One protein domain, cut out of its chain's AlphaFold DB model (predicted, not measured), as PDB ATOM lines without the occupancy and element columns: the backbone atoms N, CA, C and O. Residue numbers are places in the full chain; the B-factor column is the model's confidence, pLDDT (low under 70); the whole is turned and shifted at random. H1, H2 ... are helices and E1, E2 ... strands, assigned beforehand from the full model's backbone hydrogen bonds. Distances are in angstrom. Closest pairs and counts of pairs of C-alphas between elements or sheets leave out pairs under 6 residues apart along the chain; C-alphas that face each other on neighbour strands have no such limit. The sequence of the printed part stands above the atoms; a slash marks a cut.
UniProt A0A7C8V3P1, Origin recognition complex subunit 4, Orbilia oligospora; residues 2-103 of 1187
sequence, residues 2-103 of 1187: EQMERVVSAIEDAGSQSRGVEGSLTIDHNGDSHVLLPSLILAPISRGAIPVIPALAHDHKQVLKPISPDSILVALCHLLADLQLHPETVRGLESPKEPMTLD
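AT A GLANCE: This is residues 2 to 103 of the 1187 residues of the protein "Origin recognition complex subunit 4" of Orbilia oligospora (UniProt A0A7C8V3P1). A short parallel strand pair, E1 and E4, lies between two helices, H1 on one side and H2 on the other, and the chain runs on from each strand into a twisted four-stranded sheet at the other end of the body. The long helix H3 crosses one face of that sheet over E3 and E2 and leads to little H4, after which a tail with no named element, residues 91 to 103, folds back. The printed part has 102 residues, with four named helices and six named strands in the order H1 E1 E2 E3 H2 E4 E5 E6 H3 H4; the larger sheet, E3 E2 E5 E6, is mixed, and the class is mixed, helices and strands. The whole is compact, with a radius of gyration of the C-alphas of 14.2 A and spans of 36 by 36 by 24 A.

HOW THE PARTS SIT: Begin with H1, residues 2 to 12, and E1, residues 18 to 20: their closest C-alphas, of Val 8 and Ser 18, are 5.7 A apart. E1 is parallel to E4, residues 50 to 52, at 25 degrees; look for N 19 and O 50, 2.9 A apart. The closest C-alphas of E4 and H2, residues 39 to 45, are those of Pro 51 and Pro 44, 6.0 A apart. E2, residues 25 to 27, and E3, residues 33 to 35, form an antiparallel hairpin, with N 26 and O 34 at 2.9 A. E2 is parallel to E5, residues 56 to 59, with N 27 and O 58 at 2.9 A. E5 forms a second antiparallel hairpin with E6, residues 64 to 66, with N 65 and O 57 at 2.8 A. H3, residues 69 to 85, is on this sheet at a height of 7.8 A, across the strands at 66 degrees to E2 on the local plane, making two layers, a helix on one face of a sheet; its closest C-alpha pair with E3 is Ala 75 and His 34, 5.4 A. H4, residues 87 to 90, is close to H3 but not clearly touching, the C-alphas of Thr 89 and Leu 83 being 7.7 A apart. The O i to N i+4 pairs are within hydrogen-bond range throughout H1, in 12 of 13 cases in H3 and in 1 of 3 in H2, where 1 of 4 O i to N i+3 pairs is within range; H4 is too short for an i+4 pair.

IN THESE COORDINATES: Find C-alpha 2 at (117.867, 200.148, 87.453); from there H1 runs 15.3 A to C-alpha 12. H2 covers 9.8 A and E5 9.7 A. H3 starts at C-alpha 69, (114.436, 193.365, 102.475), and runs 24.6 A to C-alpha 85. H4 ends at C-alpha 90, (138.820, 195.436, 111.289).

THE WHOLE: The two farthest C-alphas, of Gly 15 and His 29, are 41.1 A apart. The printed part has no cut, and the links between named elements are tight. Mean pLDDT of the printed part is 80.2; it is under 70 at residue 31 and residues 85 to 99.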
ATOM      1  N   GLU A   2     118.468 198.851  87.838       83.69
ATOM      2  CA  GLU A   2     117.867 200.148  87.453       83.69
ATOM      3  C   GLU A   2     117.242 200.970  88.610       83.69
ATOM      4  O   GLU A   2     117.462 202.172  88.719       83.69
ATOM      5  N   GLN A   3     116.503 200.346  89.537       83.31
ATOM      6  CA  GLN A   3     115.959 201.051  90.714       83.31
ATOM      7  C   GLN A   3     117.034 201.591  91.678       83.31
ATOM      8  O   GLN A   3     116.828 202.639  92.278       83.31
ATOM      9  N   MET A   4     118.172 200.904  91.815       87.75
ATOM     10  CA  MET A   4     119.325 201.356  92.607       87.75
ATOM     11  C   MET A   4     119.986 202.562  91.936       87.75
ATOM     12  O   MET A   4     120.241 203.554  92.604       87.75
ATOM     13  N   GLU A   5     120.190 202.508  90.618       88.25
ATOM     14  CA  GLU A   5     120.760 203.605  89.819       88.25
ATOM     15  C   GLU A   5     119.885 204.865  89.884       88.25
ATOM     16  O   GLU A   5     120.390 205.960  90.121       88.25
ATOM     17  N   ARG A   6     118.556 204.713  89.778       90.88
ATOM     18  CA  ARG A   6     117.596 205.819  89.952       90.88
ATOM     19  C   ARG A   6     117.647 206.437  91.356       90.88
ATOM     20  O   ARG A   6     117.488 207.646  91.479       90.88
ATOM     21  N   VAL A   7     117.857 205.634  92.404       89.00
ATOM     22  CA  VAL A   7     118.005 206.131  93.786       89.00
ATOM     23  C   VAL A   7     119.359 206.815  93.988       89.00
ATOM     24  O   VAL A   7     119.398 207.864  94.617       89.00
ATOM     25  N   VAL A   8     120.442 206.277  93.417       91.19
ATOM     26  CA  VAL A   8     121.777 206.901  93.426       91.19
ATOM     27  C   VAL A   8     121.725 208.282  92.766       91.19
ATOM     28  O   VAL A   8     122.056 209.266  93.425       91.19
ATOM     29  N   SER A   9     121.187 208.373  91.541       90.62
ATOM     30  CA  SER A   9     120.970 209.651  90.842       90.62
ATOM     31  C   SER A   9     120.162 210.617  91.703       90.62
ATOM     32  O   SER A   9     120.618 211.720  91.956       90.62
ATOM     33  N   ALA A  10     119.015 210.194  92.249       88.50
ATOM     34  CA  ALA A  10     118.156 211.076  93.042       88.50
ATOM     35  C   ALA A  10     118.805 211.604  94.342       88.50
ATOM     36  O   ALA A  10     118.382 212.642  94.849       88.50
ATOM     37  N   ILE A  11     119.809 210.910  94.894       87.62
ATOM     38  CA  ILE A  11     120.589 211.383  96.051       87.62
ATOM     39  C   ILE A  11     121.690 212.361  95.601       87.62
ATOM     40  O   ILE A  11     121.918 213.374  96.268       87.62
ATOM     41  N   GLU A  12     122.320 212.107  94.454       88.56
ATOM     42  CA  GLU A  12     123.330 212.986  93.846       88.56
ATOM     43  C   GLU A  12     122.711 214.294  93.316       88.56
ATOM     44  O   GLU A  12     123.234 215.375  93.588       88.56
ATOM     45  N   ASP A  13     121.534 214.219  92.687       86.50
ATOM     46  CA  ASP A  13     120.682 215.348  92.284       86.50
ATOM     47  C   ASP A  13     120.240 216.200  93.495       86.50
ATOM     48  O   ASP A  13     120.025 217.409  93.375       86.50
ATOM     49  N   ALA A  14     120.142 215.589  94.683       83.12
ATOM     50  CA  ALA A  14     119.886 216.262  95.959       83.12
ATOM     51  C   ALA A  14     121.166 216.798  96.645       83.12
ATOM     52  O   ALA A  14     121.112 217.256  97.789       83.12
ATOM     53  N   GLY A  15     122.320 216.752  95.970       83.12
ATOM     54  CA  GLY A  15     123.589 217.314  96.441       83.12
ATOM     55  C   GLY A  15     124.349 216.458  97.459       83.12
ATOM     56  O   GLY A  15     125.247 216.971  98.124       83.12
ATOM     57  N   SER A  16     124.007 215.173  97.608       86.12
ATOM     58  CA  SER A  16     124.671 214.240  98.530       86.12
ATOM     59  C   SER A  16     125.402 213.127  97.778       86.12
ATOM     60  O   SER A  16     124.907 212.613  96.782       86.12
ATOM     61  N   GLN A  17     126.574 212.703  98.260       90.44
ATOM     62  CA  GLN A  17     127.280 211.572  97.647       90.44
ATOM     63  C   GLN A  17     126.583 210.251  97.988       90.44
ATOM     64  O   GLN A  17     126.240 209.997  99.146       90.44
ATOM     65  N   SER A  18     126.423 209.374  96.999       91.06
ATOM     66  CA  SER A  18     125.916 208.018  97.209       91.06
ATOM     67  C   SER A  18     126.697 206.998  96.385       91.06
ATOM     68  O   SER A  18     127.567 207.350  95.591       91.06
ATOM     69  N   ARG A  19     126.458 205.708  96.625       90.31
ATOM     70  CA  ARG A  19     127.087 204.633  95.856       90.31
ATOM     71  C   ARG A  19     126.239 203.371  95.865       90.31
ATOM     72  O   ARG A  19     125.933 202.844  96.930       90.31
ATOM     73  N   GLY A  20     125.938 202.839  94.682       88.94
ATOM     74  CA  GLY A  20     125.401 201.485  94.545       88.94
ATOM     75  C   GLY A  20     126.397 200.447  95.071       88.94
ATOM     76  O   GLY A  20     127.581 200.491  94.723       88.94
ATOM     77  N   VAL A  21     125.932 199.531  95.922       86.94
ATOM     78  CA  VAL A  21     126.752 198.459  96.503       86.94
ATOM     79  C   VAL A  21     126.215 197.107  96.051       86.94
ATOM     80  O   VAL A  21     125.143 196.675  96.466       86.94
ATOM     81  N   GLU A  22     126.987 196.426  95.209       81.75
ATOM     82  CA  GLU A  22     126.638 195.129  94.630       81.75
ATOM     83  C   GLU A  22     127.438 193.989  95.265       81.75
ATOM     84  O   GLU A  22     128.568 194.178  95.712       81.75
ATOM     85  N   GLY A  23     126.857 192.787  95.292       75.12
ATOM     86  CA  GLY A  23     127.552 191.554  95.681       75.12
ATOM     87  C   GLY A  23     127.998 191.444  97.144       75.12
ATOM     88  O   GLY A  23     128.626 190.453  97.500       75.12
ATOM     89  N   SER A  24     127.651 192.405  98.003       80.25
ATOM     90  CA  SER A  24     128.000 192.399  99.431       80.25
ATOM     91  C   SER A  24     127.267 191.331 100.255       80.25
ATOM     92  O   SER A  24     127.706 191.038 101.365       80.25
ATOM     93  N   LEU A  25     126.181 190.751  99.733       85.25
ATOM     94  CA  LEU A  25     125.280 189.828 100.430       85.25
ATOM     95  C   LEU A  25     125.325 188.406  99.850       85.25
ATOM     96  O   LEU A  25     125.295 188.225  98.628       85.25
ATOM     97  N   THR A  26     125.290 187.407 100.731       86.56
ATOM     98  CA  THR A  26     125.127 185.981 100.405       86.56
ATOM     99  C   THR A  26     123.942 185.350 101.132       86.56
ATOM    100  O   THR A  26     123.461 185.886 102.132       86.56
ATOM    101  N   ILE A  27     123.472 184.212 100.612       84.81
ATOM    102  CA  ILE A  27     122.451 183.356 101.229       84.81
ATOM    103  C   ILE A  27     123.064 181.987 101.529       84.81
ATOM    104  O   ILE A  27     123.577 181.319 100.625       84.81
ATOM    105  N   ASP A  28     122.967 181.570 102.785       79.94
ATOM    106  CA  ASP A  28     123.457 180.286 103.275       79.94
ATOM    107  C   ASP A  28     122.475 179.145 102.955       79.94
ATOM    108  O   ASP A  28     121.321 179.360 102.579       79.94
ATOM    109  N   HIS A  29     122.911 177.893 103.132       71.69
ATOM    110  CA  HIS A  29     122.091 176.707 102.833       71.69
ATOM    111  C   HIS A  29     120.757 176.647 103.606       71.69
ATOM    112  O   HIS A  29     119.825 175.983 103.152       71.69
ATOM    113  N   ASN A  30     120.656 177.352 104.737       70.00
ATOM    114  CA  ASN A  30     119.446 177.454 105.558       70.00
ATOM    115  C   ASN A  30     118.440 178.508 105.048       70.00
ATOM    116  O   ASN A  30     117.294 178.519 105.490       70.00
ATOM    117  N   GLY A  31     118.849 179.388 104.125       69.00
ATOM    118  CA  GLY A  31     118.072 180.552 103.681       69.00
ATOM    119  C   GLY A  31     118.356 181.846 104.456       69.00
ATOM    120  O   GLY A  31     117.828 182.894 104.083       69.00
ATOM    121  N   ASP A  32     119.195 181.788 105.491       77.00
ATOM    122  CA  ASP A  32     119.693 182.955 106.224       77.00
ATOM    123  C   ASP A  32     120.651 183.794 105.360       77.00
ATOM    124  O   ASP A  32     121.312 183.278 104.454       77.00
ATOM    125  N   SER A  33     120.714 185.101 105.620       83.06
ATOM    126  CA  SER A  33     121.496 186.052 104.822       83.06
ATOM    127  C   SER A  33     122.608 186.716 105.612       83.06
ATOM    128  O   SER A  33     122.370 187.251 106.695       83.06
ATOM    129  N   HIS A  34     123.794 186.774 105.010       83.19
ATOM    130  CA  HIS A  34     125.010 187.287 105.635       83.19
ATOM    131  C   HIS A  34     125.715 188.303 104.726       83.19
ATOM    132  O   HIS A  34     125.545 188.295 103.504       83.19
ATOM    133  N   VAL A  35     126.508 189.199 105.321       84.06
ATOM    134  CA  VAL A  35     127.330 190.160 104.572       84.06
ATOM    135  C   VAL A  35     128.699 189.536 104.295       84.06
ATOM    136  O   VAL A  35     129.550 189.483 105.178       84.06
ATOM    137  N   LEU A  36     128.919 189.087 103.059       79.44
ATOM    138  CA  LEU A  36     130.173 188.475 102.603       79.44
ATOM    139  C   LEU A  36     131.343 189.471 102.608       79.44
ATOM    140  O   LEU A  36     132.471 189.114 102.943       79.44
ATOM    141  N   LEU A  37     131.085 190.721 102.206       78.62
ATOM    142  CA  LEU A  37     132.111 191.755 102.035       78.62
ATOM    143  C   LEU A  37     131.715 193.065 102.739       78.62
ATOM    144  O   LEU A  37     131.284 194.015 102.077       78.62
ATOM    145  N   PRO A  38     131.905 193.163 104.073       81.25
ATOM    146  CA  PRO A  38     131.653 194.386 104.838       81.25
ATOM    147  C   PRO A  38     132.370 195.622 104.282       81.25
ATOM    148  O   PRO A  38     131.822 196.720 104.304       81.25
ATOM    149  N   SER A  39     133.569 195.448 103.718       78.81
ATOM    150  CA  SER A  39     134.369 196.522 103.116       78.81
ATOM    151  C   SER A  39     133.638 197.296 102.012       78.81
ATOM    152  O   SER A  39     133.827 198.506 101.902       78.81
ATOM    153  N   LEU A  40     132.763 196.642 101.238       83.69
ATOM    154  CA  LEU A  40     131.982 197.293 100.178       83.69
ATOM    155  C   LEU A  40     130.883 198.221 100.724       83.69
ATOM    156  O   LEU A  40     130.466 199.135 100.019       83.69
ATOM    157  N   ILE A  41     130.440 198.004 101.966       86.31
ATOM    158  CA  ILE A  41     129.437 198.827 102.661       86.31
ATOM    159  C   ILE A  41     130.122 199.890 103.531       86.31
ATOM    160  O   ILE A  41     129.689 201.039 103.554       86.31
ATOM    161  N   LEU A  42     131.219 199.533 104.205       84.75
ATOM    162  CA  LEU A  42     131.943 200.423 105.116       84.75
ATOM    163  C   LEU A  42     132.766 201.499 104.390       84.75
ATOM    164  O   LEU A  42     132.821 202.626 104.874       84.75
ATOM    165  N   ALA A  43     133.371 201.198 103.232       83.25
ATOM    166  CA  ALA A  43     134.202 202.162 102.500       83.25
ATOM    167  C   ALA A  43     133.430 203.356 101.884       83.25
ATOM    168  O   ALA A  43     133.993 204.446 101.825       83.25
ATOM    169  N   PRO A  44     132.163 203.225 101.435       86.94
ATOM    170  CA  PRO A  44     131.298 204.381 101.181       86.94
ATOM    171  C   PRO A  44     131.065 205.230 102.440       86.94
ATOM    172  O   PRO A  44     131.300 206.438 102.415       86.94
ATOM    173  N   ILE A  45     130.681 204.595 103.556       85.38
ATOM    174  CA  ILE A  45     130.313 205.292 104.799       85.38
ATOM    175  C   ILE A  45     131.517 206.044 105.390       85.38
ATOM    176  O   ILE A  45     131.383 207.208 105.759       85.38
ATOM    177  N   SER A  46     132.714 205.441 105.414       82.25
ATOM    178  CA  SER A  46     133.941 206.094 105.910       82.25
ATOM    179  C   SER A  46     134.409 207.279 105.052       82.25
ATOM    180  O   SER A  46     135.250 208.062 105.492       82.25
ATOM    181  N   ARG A  47     133.839 207.443 103.850       83.81
ATOM    182  CA  ARG A  47     134.056 208.571 102.930       83.81
ATOM    183  C   ARG A  47     132.885 209.568 102.919       83.81
ATOM    184  O   ARG A  47     132.933 210.534 102.168       83.81
ATOM    185  N   GLY A  48     131.852 209.352 103.742       85.44
ATOM    186  CA  GLY A  48     130.660 210.202 103.818       85.44
ATOM    187  C   GLY A  48     129.623 209.973 102.709       85.44
ATOM    188  O   GLY A  48     128.715 210.786 102.564       85.44
ATOM    189  N   ALA A  49     129.739 208.889 101.935       88.94
ATOM    190  CA  ALA A  49     128.810 208.552 100.856       88.94
ATOM    191  C   ALA A  49     127.775 207.504 101.299       88.94
ATOM    192  O   ALA A  49     128.112 206.509 101.945       88.94
ATOM    193  N   ILE A  50     126.513 207.698 100.912       92.19
ATOM    194  CA  ILE A  50     125.387 206.829 101.283       92.19
ATOM    195  C   ILE A  50     125.422 205.521 100.461       92.19
ATOM    196  O   ILE A  50     125.265 205.579  99.238       92.19
ATOM    197  N   PRO A  51     125.588 204.331 101.077       91.31
ATOM    198  CA  PRO A  51     125.532 203.061 100.357       91.31
ATOM    199  C   PRO A  51     124.082 202.679 100.018       91.31
ATOM    200  O   PRO A  51     123.239 202.530 100.901       91.31
ATOM    201  N   VAL A  52     123.798 202.463  98.735       92.44
ATOM    202  CA  VAL A  52     122.495 202.007  98.232       92.44
ATOM    203  C   VAL A  52     122.598 200.517  97.903       92.44
ATOM    204  O   VAL A  52     123.252 200.131  96.935       92.44
ATOM    205  N   ILE A  53     121.974 199.672  98.727       90.31
ATOM    206  CA  ILE A  53     122.045 198.205  98.623       90.31
ATOM    207  C   ILE A  53     120.755 197.678  97.961       90.31
ATOM    208  O   ILE A  53     119.664 197.961  98.462       90.31
ATOM    209  N   PRO A  54     120.827 196.921  96.848       89.88
ATOM    210  CA  PRO A  54     119.656 196.324  96.214       89.88
ATOM    211  C   PRO A  54     119.189 195.064  96.965       89.88
ATOM    212  O   PRO A  54     119.975 194.397  97.631       89.88
ATOM    213  N   ALA A  55     117.918 194.681  96.796       87.75
ATOM    214  CA  ALA A  55     117.325 193.482  97.409       87.75
ATOM    215  C   ALA A  55     117.758 192.160  96.725       87.75
ATOM    216  O   ALA A  55     116.927 191.367  96.276       87.75
ATOM    217  N   LEU A  56     119.071 191.957  96.582       87.19
ATOM    218  CA  LEU A  56     119.702 190.880  95.820       87.19
ATOM    219  C   LEU A  56     120.891 190.300  96.604       87.19
ATOM    220  O   LEU A  56     121.693 191.053  97.152       87.19
ATOM    221  N   ALA A  57     121.036 188.976  96.613       86.06
ATOM    222  CA  ALA A  57     122.132 188.273  97.282       86.06
ATOM    223  C   ALA A  57     122.600 187.057  96.465       86.06
ATOM    224  O   ALA A  57     121.833 186.498  95.676       86.06
ATOM    225  N   HIS A  58     123.853 186.638  96.641       86.94
ATOM    226  CA  HIS A  58     124.394 185.448  95.978       86.94
ATOM    227  C   HIS A  58     124.099 184.181  96.787       86.94
ATOM    228  O   HIS A  58     124.490 184.056  97.943       86.94
ATOM    229  N   ASP A  59     123.432 183.215  96.162       83.94
ATOM    230  CA  ASP A  59     123.272 181.862  96.701       83.94
ATOM    231  C   ASP A  59     124.629 181.139  96.801       83.94
ATOM    232  O   ASP A  59     125.571 181.488  96.088       83.94
ATOM    233  N   HIS A  60     124.711 180.047  97.566       77.88
ATOM    234  CA  HIS A  60     125.902 179.184  97.688       77.88
ATOM    235  C   HIS A  60     126.495 178.693  96.346       77.88
ATOM    236  O   HIS A  60     127.642 178.252  96.289       77.88
ATOM    237  N   LYS A  61     125.733 178.776  95.245       81.19
ATOM    238  CA  LYS A  61     126.167 178.470  93.867       81.19
ATOM    239  C   LYS A  61     126.693 179.688  93.089       81.19
ATOM    240  O   LYS A  61     126.822 179.606  91.872       81.19
ATOM    241  N   GLN A  62     126.936 180.816  93.763       80.06
ATOM    242  CA  GLN A  62     127.256 182.128  93.174       80.06
ATOM    243  C   GLN A  62     126.201 182.627  92.166       80.06
ATOM    244  O   GLN A  62     126.493 183.376  91.238       80.06
ATOM    245  N   VAL A  63     124.939 182.223  92.358       84.00
ATOM    246  CA  VAL A  63     123.798 182.677  91.548       84.00
ATOM    247  C   VAL A  63     123.096 183.814  92.279       84.00
ATOM    248  O   VAL A  63     122.620 183.627  93.399       84.00
ATOM    249  N   LEU A  64     123.007 184.976  91.635       84.19
ATOM    250  CA  LEU A  64     122.287 186.138  92.151       84.19
ATOM    251  C   LEU A  64     120.778 185.842  92.230       84.19
ATOM    252  O   LEU A  64     120.155 185.479  91.229       84.19
ATOM    253  N   LYS A  65     120.186 186.009  93.414       84.44
ATOM    254  CA  LYS A  65     118.758 185.804  93.688       84.44
ATOM    255  C   LYS A  65     118.140 187.037  94.358       84.44
ATOM    256  O   LYS A  65     118.829 187.713  95.123       84.44
ATOM    257  N   PRO A  66     116.844 187.320  94.125       85.62
ATOM    258  CA  PRO A  66     116.098 188.256  94.956       85.62
ATOM    259  C   PRO A  66     115.921 187.694  96.369       85.62
ATOM    260  O   PRO A  66     115.708 186.493  96.544       85.62
ATOM    261  N   ILE A  67     115.981 188.574  97.366       86.69
ATOM    262  CA  ILE A  67     115.806 188.245  98.784       86.69
ATOM    263  C   ILE A  67     114.847 189.245  99.445       86.69
ATOM    264  O   ILE A  67     114.650 190.348  98.934       86.69
ATOM    265  N   SER A  68     114.229 188.874 100.573       85.69
ATOM    266  CA  SER A  68     113.409 189.820 101.335       85.69
ATOM    267  C   SER A  68     114.267 190.972 101.887       85.69
ATOM    268  O   SER A  68     115.315 190.706 102.485       85.69
ATOM    269  N   PRO A  69     113.817 192.238 101.777       85.25
ATOM    270  CA  PRO A  69     114.436 193.365 102.475       85.25
ATOM    271  C   PRO A  69     114.521 193.162 103.995       85.25
ATOM    272  O   PRO A  69     115.465 193.642 104.616       85.25
ATOM    273  N   ASP A  70     113.583 192.404 104.582       86.69
ATOM    274  CA  ASP A  70     113.596 192.017 106.000       86.69
ATOM    275  C   ASP A  70     114.894 191.291 106.392       86.69
ATOM    276  O   ASP A  70     115.523 191.620 107.399       86.69
ATOM    277  N   SER A  71     115.320 190.324 105.573       85.44
ATOM    278  CA  SER A  71     116.528 189.524 105.800       85.44
ATOM    279  C   SER A  71     117.788 190.389 105.714       85.44
ATOM    280  O   SER A  71     118.671 190.292 106.565       85.44
ATOM    281  N   ILE A  72     117.833 191.310 104.742       87.75
ATOM    282  CA  ILE A  72     118.933 192.276 104.597       87.75
ATOM    283  C   ILE A  72     119.013 193.198 105.817       87.75
ATOM    284  O   ILE A  72     120.104 193.420 106.336       87.75
ATOM    285  N   LEU A  73     117.877 193.710 106.304       89.12
ATOM    286  CA  LEU A  73     117.839 194.579 107.482       89.12
ATOM    287  C   LEU A  73     118.439 193.877 108.710       89.12
ATOM    288  O   LEU A  73     119.256 194.462 109.418       89.12
ATOM    289  N   VAL A  74     118.090 192.604 108.918       88.31
ATOM    290  CA  VAL A  74     118.654 191.759 109.981       88.31
ATOM    291  C   VAL A  74     120.158 191.527 109.782       88.31
ATOM    292  O   VAL A  74     120.925 191.714 110.726       88.31
ATOM    293  N   ALA A  75     120.601 191.189 108.567       87.44
ATOM    294  CA  ALA A  75     122.014 190.951 108.250       87.44
ATOM    295  C   ALA A  75     122.900 192.189 108.486       87.44
ATOM    296  O   ALA A  75     124.006 192.078 109.019       87.44
ATOM    297  N   LEU A  76     122.403 193.377 108.130       88.69
ATOM    298  CA  LEU A  76     123.090 194.649 108.366       88.69
ATOM    299  C   LEU A  76     123.124 195.017 109.855       88.69
ATOM    300  O   LEU A  76     124.145 195.510 110.332       88.69
ATOM    301  N   CYS A  77     122.048 194.750 110.605       88.81
ATOM    302  CA  CYS A  77     122.033 194.964 112.053       88.81
ATOM    303  C   CYS A  77     122.986 194.022 112.800       88.81
ATOM    304  O   CYS A  77     123.633 194.481 113.736       88.81
ATOM    305  N   HIS A  78     123.130 192.761 112.372       86.81
ATOM    306  CA  HIS A  78     124.167 191.862 112.895       86.81
ATOM    307  C   HIS A  78     125.569 192.439 112.664       86.81
ATOM    308  O   HIS A  78     126.274 192.703 113.633       86.81
ATOM    309  N   LEU A  79     125.930 192.754 111.412       84.94
ATOM    310  CA  LEU A  79     127.244 193.325 111.089       84.94
ATOM    311  C   LEU A  79     127.554 194.588 111.914       84.94
ATOM    312  O   LEU A  79     128.652 194.732 112.443       84.94
ATOM    313  N   LEU A  80     126.596 195.511 112.025       83.56
ATOM    314  CA  LEU A  80     126.800 196.770 112.746       83.56
ATOM    315  C   LEU A  80     126.820 196.597 114.273       83.56
ATOM    316  O   LEU A  80     127.428 197.428 114.943       83.56
ATOM    317  N   ALA A  81     126.216 195.541 114.828       82.06
ATOM    318  CA  ALA A  81     126.351 195.179 116.241       82.06
ATOM    319  C   ALA A  81     127.702 194.495 116.527       82.06
ATOM    320  O   ALA A  81     128.399 194.883 117.465       82.06
ATOM    321  N   ASP A  82     128.127 193.555 115.678       78.62
ATOM    322  CA  ASP A  82     129.414 192.858 115.809       78.62
ATOM    323  C   ASP A  82     130.597 193.844 115.746       78.62
ATOM    324  O   ASP A  82     131.558 193.731 116.510       78.62
ATOM    325  N   LEU A  83     130.497 194.878 114.899       74.44
ATOM    326  CA  LEU A  83     131.473 195.974 114.805       74.44
ATOM    327  C   LEU A  83     131.536 196.865 116.059       74.44
ATOM    328  O   LEU A  83     132.599 197.413 116.353       74.44
ATOM    329  N   GLN A  84     130.433 197.011 116.805       72.38
ATOM    330  CA  GLN A  84     130.411 197.739 118.084       72.38
ATOM    331  C   GLN A  84     131.046 196.912 119.212       72.38
ATOM    332  O   GLN A  84     131.717 197.469 120.079       72.38
ATOM    333  N   LEU A  85     130.859 195.587 119.195       69.50
ATOM    334  CA  LEU A  85     131.404 194.669 120.201       69.50
ATOM    335  C   LEU A  85     132.894 194.362 119.981       69.50
ATOM    336  O   LEU A  85     133.648 194.222 120.947       69.50
ATOM    337  N   HIS A  86     133.331 194.247 118.724       67.19
ATOM    338  CA  HIS A  86     134.677 193.802 118.355       67.19
ATOM    339  C   HIS A  86     135.331 194.708 117.286       67.19
ATOM    340  O   HIS A  86     135.618 194.251 116.175       67.19
ATOM    341  N   PRO A  87     135.645 195.981 117.610       61.56
ATOM    342  CA  PRO A  87     136.311 196.907 116.681       61.56
ATOM    343  C   PRO A  87     137.713 196.437 116.244       61.56
ATOM    344  O   PRO A  87     138.184 196.779 115.159       61.56
ATOM    345  N   GLU A  88     138.366 195.599 117.056       54.91
ATOM    346  CA  GLU A  88     139.650 194.944 116.762       54.91
ATOM    347  C   GLU A  88     139.641 194.128 115.454       54.91
ATOM    348  O   GLU A  88     140.654 194.066 114.755       54.91
ATOM    349  N   THR A  89     138.498 193.545 115.077       54.25
ATOM    350  CA  THR A  89     138.363 192.627 113.930       54.25
ATOM    351  C   THR A  89     138.601 193.302 112.570       54.25
ATOM    352  O   THR A  89     138.750 192.624 111.557       54.25
ATOM    353  N   VAL A  90     138.672 194.640 112.524       53.66
ATOM    354  CA  VAL A  90     138.820 195.436 111.289       53.66
ATOM    355  C   VAL A  90     140.251 195.976 111.090       53.66
ATOM    356  O   VAL A  90     140.495 196.743 110.156       53.66
ATOM    357  N   ARG A  91     141.233 195.568 111.916       44.34
ATOM    358  CA  ARG A  91     142.659 195.952 111.776       44.34
ATOM    359  C   ARG A  91     143.293 195.420 110.472       44.34
ATOM    360  O   ARG A  91     144.030 194.438 110.475       44.34
ATOM    361  N   GLY A  92     143.034 196.099 109.356       50.53
ATOM    362  CA  GLY A  92     143.561 195.766 108.025       50.53
ATOM    363  C   GLY A  92     142.777 196.351 106.843       50.53
ATOM    364  O   GLY A  92     143.280 196.341 105.722       50.53
ATOM    365  N   LEU A  93     141.571 196.881 107.075       52.19
ATOM    366  CA  LEU A  93     140.764 197.601 106.079       52.19
ATOM    367  C   LEU A  93     140.803 199.121 106.330       52.19
ATOM    368  O   LEU A  93     141.319 199.569 107.352       52.19
ATOM    369  N   GLU A  94     140.246 199.918 105.408       50.88
ATOM    370  CA  GLU A  94     140.037 201.370 105.580       50.88
ATOM    371  C   GLU A  94     138.992 201.650 106.681       50.88
ATOM    372  O   GLU A  94     137.836 201.983 106.407       50.88
ATOM    373  N   SER A  95     139.384 201.468 107.942       50.03
ATOM    374  CA  SER A  95     138.509 201.657 109.097       50.03
ATOM    375  C   SER A  95     138.062 203.120 109.226       50.03
ATOM    376  O   SER A  95     138.891 204.022 109.052       50.03
ATOM    377  N   PRO A  96     136.799 203.391 109.610       52.97
ATOM    378  CA  PRO A  96     136.430 204.716 110.099       52.97
ATOM    379  C   PRO A  96     137.327 205.097 111.287       52.97
ATOM    380  O   PRO A  96     137.781 204.235 112.040       52.97
ATOM    381  N   LYS A  97     137.578 206.395 111.475       53.88
ATOM    382  CA  LYS A  97     138.346 206.896 112.633       53.88
ATOM    383  C   LYS A  97     137.553 206.860 113.946       53.88
ATOM    384  O   LYS A  97     138.121 207.108 115.003       53.88
ATOM    385  N   GLU A  98     136.257 206.574 113.864       58.91
ATOM    386  CA  GLU A  98     135.279 206.634 114.946       58.91
ATOM    387  C   GLU A  98     134.434 205.345 114.947       58.91
ATOM    388  O   GLU A  98     134.189 204.779 113.874       58.91
ATOM    389  N   PRO A  99     133.985 204.853 116.117       64.44
ATOM    390  CA  PRO A  99     133.116 203.682 116.199       64.44
ATOM    391  C   PRO A  99     131.723 203.995 115.629       64.44
ATOM    392  O   PRO A  99     131.065 204.941 116.055       64.44
ATOM    393  N   MET A 100     131.250 203.186 114.677       70.06
ATOM    394  CA  MET A 100     129.919 203.354 114.080       70.06
ATOM    395  C   MET A 100     128.826 202.768 114.990       70.06
ATOM    396  O   MET A 100     128.791 201.555 115.196       70.06
ATOM    397  N   THR A 101     127.897 203.596 115.478       77.94
ATOM    398  CA  THR A 101     126.668 203.146 116.162       77.94
ATOM    399  C   THR A 101     125.453 203.221 115.235       77.94
ATOM    400  O   THR A 101     125.372 204.079 114.356       77.94
ATOM    401  N   LEU A 102     124.489 202.310 115.420       85.00
ATOM    402  CA  LEU A 102     123.224 202.307 114.675       85.00
ATOM    403  C   LEU A 102     122.063 202.779 115.562       85.00
ATOM    404  O   LEU A 102     121.321 201.992 116.154       85.00
ATOM    405  N   ASP A 103     121.907 204.097 115.629       84.12
ATOM    406  CA  ASP A 103     120.936 204.762 116.502       84.12
ATOM    407  C   ASP A 103     119.486 204.652 115.997       84.12
ATOM    408  O   ASP A 103     118.546 204.688 116.798       84.12
TER     409      ASP A 103